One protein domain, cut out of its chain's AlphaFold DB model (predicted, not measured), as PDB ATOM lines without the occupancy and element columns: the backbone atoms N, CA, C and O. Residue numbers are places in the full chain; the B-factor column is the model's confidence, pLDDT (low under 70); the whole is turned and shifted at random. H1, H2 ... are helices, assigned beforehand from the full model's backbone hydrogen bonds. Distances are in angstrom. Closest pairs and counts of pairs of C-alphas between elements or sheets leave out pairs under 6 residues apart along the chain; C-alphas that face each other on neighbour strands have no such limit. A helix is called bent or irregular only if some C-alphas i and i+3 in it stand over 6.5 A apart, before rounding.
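Overview. This is residues 41 to 86 of the 136 residues of an uncharacterized protein of Amphimedon queenslandica (UniProt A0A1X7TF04). One longer helix, H1, meets the short helix H2 near its end to make a corner, and the chain then leads away to a third short helix, H3, which sticks out with the tail at residues 77 to 86. The fold is open, with few contacts. The printed part has 46 residues with three named helices, H1, H2, H3 in chain order, and no named strand; the class is all helix. It is loose, with a radius of gyration of the C-alphas of 12.4 A and spans of 39 by 27 by 18 A.

Along the chain. H1, residues 42 to 55, is 19.5 A long and begins at C-alpha 42 (123.728, 116.413, 81.574). It is irregular, but only just: C-alphas 44 and 47 are 7.0 A apart. H2 is residues 65 to 70. H3, residues 77 to 81, ends at C-alpha 81 (140.252, 132.761, 94.944).

Arrangement. H1 touches H2 with residues 54 to 55 alone; the closest C-alphas, of Arg 54 and Ser 65, are 5.1 A apart. Their lines are only just about perpendicular, at 71 degrees. H3 is apart from both. Every O i to N i+4 pair is within hydrogen-bond range in H2, 8 of 10 in H1 and 0 of 1 in H3, where 1 of 2 O i to N i+3 pairs is.

Size, cuts and confidence. The C-alphas farthest apart, of Pro 41 and Asp 86, are 39.1 A apart. The printed part has no cut, and both links are short. Residues 41 to 50 also stand free. Residues 80 to 86 have pLDDT under 70.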
ATOM      1  N   PRO A  41     125.035 113.360  85.007       91.56
ATOM      2  CA  PRO A  41     123.903 113.540  84.114       91.56
ATOM      3  C   PRO A  41     123.844 114.985  83.594       91.56
ATOM      4  O   PRO A  41     123.961 115.953  84.347       91.56
ATOM      5  N   TRP A  42     123.607 115.135  82.290       91.00
ATOM      6  CA  TRP A  42     123.728 116.413  81.574       91.00
ATOM      7  C   TRP A  42     122.915 117.570  82.181       91.00
ATOM      8  O   TRP A  42     123.329 118.723  82.095       91.00
ATOM      9  N   PHE A  43     121.767 117.287  82.805       91.88
ATOM     10  CA  PHE A  43     120.911 118.315  83.402       91.88
ATOM     11  C   PHE A  43     121.511 118.918  84.681       91.88
ATOM     12  O   PHE A  43     121.236 120.077  84.980       91.88
ATOM     13  N   GLN A  44     122.348 118.171  85.411       92.88
ATOM     14  CA  GLN A  44     123.065 118.683  86.585       92.88
ATOM     15  C   GLN A  44     124.250 119.560  86.171       92.88
ATOM     16  O   GLN A  44     124.530 120.563  86.820       92.88
ATOM     17  N   ALA A  45     124.896 119.230  85.050       91.75
ATOM     18  CA  ALA A  45     125.963 120.037  84.460       91.75
ATOM     19  C   ALA A  45     125.449 121.330  83.795       91.75
ATOM     20  O   ALA A  45     126.196 122.296  83.626       91.75
ATOM     21  N   LEU A  46     124.170 121.358  83.402       93.62
ATOM     22  CA  LEU A  46     123.591 122.418  82.581       93.62
ATOM     23  C   LEU A  46     123.745 123.834  83.170       93.62
ATOM     24  O   LEU A  46     124.147 124.720  82.413       93.62
ATOM     25  N   PRO A  47     123.480 124.098  84.468       93.81
ATOM     26  CA  PRO A  47     123.635 125.441  85.027       93.81
ATOM     27  C   PRO A  47     125.075 125.951  84.932       93.81
ATOM     28  O   PRO A  47     125.294 127.104  84.560       93.81
ATOM     29  N   LEU A  48     126.054 125.083  85.206       92.38
ATOM     30  CA  LEU A  48     127.472 125.429  85.164       92.38
ATOM     31  C   LEU A  48     127.950 125.665  83.727       92.38
ATOM     32  O   LEU A  48     128.632 126.652  83.456       92.38
ATOM     33  N   VAL A  49     127.540 124.809  82.789       93.88
ATOM     34  CA  VAL A  49     127.865 124.978  81.365       93.88
ATOM     35  C   VAL A  49     127.267 126.270  80.809       93.88
ATOM     36  O   VAL A  49     127.956 127.025  80.124       93.88
ATOM     37  N   LEU A  50     126.002 126.566  81.119       94.62
ATOM     38  CA  LEU A  50     125.362 127.809  80.685       94.62
ATOM     39  C   LEU A  50     126.018 129.042  81.308       94.62
ATOM     40  O   LEU A  50     126.130 130.061  80.628       94.62
ATOM     41  N   LEU A  51     126.450 128.960  82.570       93.88
ATOM     42  CA  LEU A  51     127.216 130.026  83.208       93.88
ATOM     43  C   LEU A  51     128.511 130.284  82.435       93.88
ATOM     44  O   LEU A  51     128.727 131.413  82.006       93.88
ATOM     45  N   GLY A  52     129.295 129.236  82.168       92.81
ATOM     46  CA  GLY A  52     130.544 129.345  81.413       92.81
ATOM     47  C   GLY A  52     130.351 129.951  80.021       92.81
ATOM     48  O   GLY A  52     131.074 130.869  79.650       92.81
ATOM     49  N   ILE A  53     129.328 129.513  79.275       93.81
ATOM     50  CA  ILE A  53     129.022 130.072  77.946       93.81
ATOM     51  C   ILE A  53     128.636 131.557  78.030       93.81
ATOM     52  O   ILE A  53     128.973 132.331  77.139       93.81
ATOM     53  N   ARG A  54     127.927 131.980  79.084       93.56
ATOM     54  CA  ARG A  54     127.489 133.377  79.244       93.56
ATOM     55  C   ARG A  54     128.618 134.315  79.654       93.56
ATOM     56  O   ARG A  54     128.564 135.484  79.277       93.56
ATOM     57  N   THR A  55     129.589 133.825  80.421       93.12
ATOM     58  CA  THR A  55     130.733 134.616  80.899       93.12
ATOM     59  C   THR A  55     131.955 134.536  79.994       93.12
ATOM     60  O   THR A  55     132.878 135.321  80.170       93.12
ATOM     61  N   ALA A  56     131.988 133.611  79.032       91.62
ATOM     62  CA  ALA A  56     133.046 133.567  78.033       91.62
ATOM     63  C   ALA A  56     132.980 134.811  77.135       91.62
ATOM     64  O   ALA A  56     131.924 135.136  76.581       91.62
ATOM     65  N   VAL A  57     134.114 135.497  76.990       88.94
ATOM     66  CA  VAL A  57     134.265 136.611  76.050       88.94
ATOM     67  C   VAL A  57     134.222 136.048  74.634       88.94
ATOM     68  O   VAL A  57     134.915 135.076  74.328       88.94
ATOM     69  N   LYS A  58     133.384 136.631  73.775       85.06
ATOM     70  CA  LYS A  58     133.317 136.232  72.369       85.06
ATOM     71  C   LYS A  58     134.293 137.091  71.572       85.06
ATOM     72  O   LYS A  58     134.110 138.300  71.530       85.06
ATOM     73  N   GLU A  59     135.278 136.476  70.923       81.81
ATOM     74  CA  GLU A  59     136.346 137.190  70.200       81.81
ATOM     75  C   GLU A  59     135.802 138.199  69.176       81.81
ATOM     76  O   GLU A  59     136.260 139.332  69.146       81.81
ATOM     77  N   ASP A  60     134.748 137.849  68.427       83.25
ATOM     78  CA  ASP A  60     134.150 138.762  67.436       83.25
ATOM     79  C   ASP A  60     133.543 140.040  68.039       83.25
ATOM     80  O   ASP A  60     133.315 141.015  67.327       83.25
ATOM     81  N   LEU A  61     133.140 139.988  69.312       78.56
ATOM     82  CA  LEU A  61     132.417 141.067  69.986       78.56
ATOM     83  C   LEU A  61     133.259 141.752  71.058       78.56
ATOM     84  O   LEU A  61     132.810 142.767  71.569       78.56
ATOM     85  N   GLU A  62     134.390 141.168  71.457       88.56
ATOM     86  CA  GLU A  62     135.223 141.576  72.603       88.56
ATOM     87  C   GLU A  62     134.488 141.617  73.963       88.56
ATOM     88  O   GLU A  62     135.092 141.910  74.991       88.56
ATOM     89  N   PHE A  63     133.204 141.244  73.997       89.56
ATOM     90  CA  PHE A  63     132.353 141.191  75.183       89.56
ATOM     91  C   PHE A  63     131.745 139.798  75.372       89.56
ATOM     92  O   PHE A  63     131.495 139.048  74.418       89.56
ATOM     93  N   SER A  64     131.456 139.453  76.624       92.38
ATOM     94  CA  SER A  64     130.650 138.287  76.984       92.38
ATOM     95  C   SER A  64     129.149 138.584  76.894       92.38
ATOM     96  O   SER A  64     128.689 139.725  76.979       92.38
ATOM     97  N   SER A  65     128.334 137.535  76.750       92.12
ATOM     98  CA  SER A  65     126.871 137.700  76.702       92.12
ATOM     99  C   SER A  65     126.312 138.262  78.011       92.12
ATOM    100  O   SER A  65     125.340 139.010  77.995       92.12
ATOM    101  N   ALA A  66     126.914 137.902  79.145       93.69
ATOM    102  CA  ALA A  66     126.527 138.438  80.440       93.69
ATOM    103  C   ALA A  66     126.837 139.937  80.561       93.69
ATOM    104  O   ALA A  66     125.989 140.687  81.037       93.69
ATOM    105  N   GLU A  67     127.995 140.385  80.076       93.50
ATOM    106  CA  GLU A  67     128.353 141.810  80.057       93.50
ATOM    107  C   GLU A  67     127.382 142.636  79.227       93.50
ATOM    108  O   GLU A  67     126.933 143.682  79.680       93.50
ATOM    109  N   LEU A  68     126.993 142.150  78.048       93.12
ATOM    110  CA  LEU A  68     126.044 142.862  77.189       93.12
ATOM    111  C   LEU A  68     124.653 143.008  77.825       93.12
ATOM    112  O   LEU A  68     123.942 143.965  77.533       93.12
ATOM    113  N   VAL A  69     124.256 142.066  78.684       94.06
ATOM    114  CA  VAL A  69     122.952 142.093  79.361       94.06
ATOM    115  C   VAL A  69     122.992 142.945  80.628       94.06
ATOM    116  O   VAL A  69     122.055 143.700  80.882       94.06
ATOM    117  N   TYR A  70     124.049 142.823  81.434       93.69
ATOM    118  CA  TYR A  70     124.140 143.469  82.750       93.69
ATOM    119  C   TYR A  70     124.963 144.764  82.753       93.69
ATOM    120  O   TYR A  70     125.003 145.459  83.764       93.69
ATOM    121  N   GLY A  71     125.646 145.085  81.655       91.75
ATOM    122  CA  GLY A  71     126.541 146.238  81.537       91.75
ATOM    123  C   GLY A  71     127.868 146.099  82.291       91.75
ATOM    124  O   GLY A  71     128.618 147.067  82.374       91.75
ATOM    125  N   SER A  72     128.162 144.935  82.876       88.00
ATOM    126  CA  SER A  72     129.414 144.670  83.599       88.00
ATOM    127  C   SER A  72     129.749 143.172  83.640       88.00
ATOM    128  O   SER A  72     128.839 142.342  83.517       88.00
ATOM    129  N   PRO A  73     131.036 142.798  83.802       87.69
ATOM    130  CA  PRO A  73     131.445 141.401  83.915       87.69
ATOM    131  C   PRO A  73     130.861 140.740  85.158       87.69
ATOM    132  O   PRO A  73     130.945 141.271  86.267       87.69
ATOM    133  N   LEU A  74     130.312 139.535  84.989       89.00
ATOM    134  CA  LEU A  74     129.911 138.708  86.122       89.00
ATOM    135  C   LEU A  74     131.149 138.204  86.862       89.00
ATOM    136  O   LEU A  74     132.022 137.568  86.274       89.00
ATOM    137  N   ARG A  75     131.178 138.424  88.177       86.81
ATOM    138  CA  ARG A  75     132.236 137.910  89.045       86.81
ATOM    139  C   ARG A  75     131.981 136.440  89.364       86.81
ATOM    140  O   ARG A  75     131.013 136.103  90.047       86.81
ATOM    141  N   LEU A  76     132.839 135.559  88.861       87.25
ATOM    142  CA  LEU A  76     132.710 134.115  89.061       87.25
ATOM    143  C   LEU A  76     133.300 133.676  90.412       87.25
ATOM    144  O   LEU A  76     134.291 134.260  90.854       87.25
ATOM    145  N   PRO A  77     132.787 132.600  91.045       81.94
ATOM    146  CA  PRO A  77     133.374 132.049  92.271       81.94
ATOM    147  C   PRO A  77     134.872 131.745  92.144       81.94
ATOM    148  O   PRO A  77     135.637 132.028  93.057       81.94
ATOM    149  N   CYS A  78     135.324 131.247  90.988       75.94
ATOM    150  CA  CYS A  78     136.743 130.983  90.735       75.94
ATOM    151  C   CYS A  78     137.614 132.256  90.715       75.94
ATOM    152  O   CYS A  78     138.787 132.185  91.064       75.94
ATOM    153  N   GLN A  79     137.049 133.422  90.380       76.56
ATOM    154  CA  GLN A  79     137.753 134.710  90.389       76.56
ATOM    155  C   GLN A  79     137.926 135.304  91.789       76.56
ATOM    156  O   GLN A  79     138.717 136.226  91.955       76.56
ATOM    157  N   PHE A  80     137.214 134.804  92.804       69.56
ATOM    158  CA  PHE A  80     137.428 135.241  94.188       69.56
ATOM    159  C   PHE A  80     138.711 134.678  94.795       69.56
ATOM    160  O   PHE A  80     139.318 135.327  95.641       69.56
ATOM    161  N   PHE A  81     139.111 133.478  94.373       67.62
ATOM    162  CA  PHE A  81     140.252 132.761  94.944       67.62
ATOM    163  C   PHE A  81     141.543 132.946  94.147       67.62
ATOM    164  O   PHE A  81     142.605 132.524  94.598       67.62
ATOM    165  N   LEU A  82     141.463 133.576  92.973       65.38
ATOM    166  CA  LEU A  82     142.643 134.024  92.251       65.38
ATOM    167  C   LEU A  82     143.228 135.219  93.020       65.38
ATOM    168  O   LEU A  82     142.528 136.226  93.161       65.38
ATOM    169  N   PRO A  83     144.473 135.139  93.532       59.25
ATOM    170  CA  PRO A  83     145.143 136.330  94.026       59.25
ATOM    171  C   PRO A  83     145.138 137.332  92.878       59.25
ATOM    172  O   PRO A  83     145.492 136.982  91.752       59.25
ATOM    173  N   SER A  84     144.653 138.544  93.141       60.31
ATOM    174  CA  SER A  84     144.681 139.629  92.169       60.31
ATOM    175  C   SER A  84     146.118 139.760  91.673       60.31
ATOM    176  O   SER A  84     146.969 140.229  92.427       60.31
ATOM    177  N   LEU A  85     146.386 139.295  90.450       60.53
ATOM    178  CA  LEU A  85     147.619 139.585  89.733       60.53
ATOM    179  C   LEU A  85     147.606 141.099  89.541       60.53
ATOM    180  O   LEU A  85     146.889 141.620  88.694       60.53
ATOM    181  N   ASP A  86     148.274 141.791  90.455       57.34
ATOM    182  CA  ASP A  86     148.544 143.219  90.420       57.34
ATOM    183  C   ASP A  86     147.330 144.109  90.139       57.34
ATOM    184  O   ASP A  86     147.332 144.951  89.245       57.34
TER     185      ASP A  86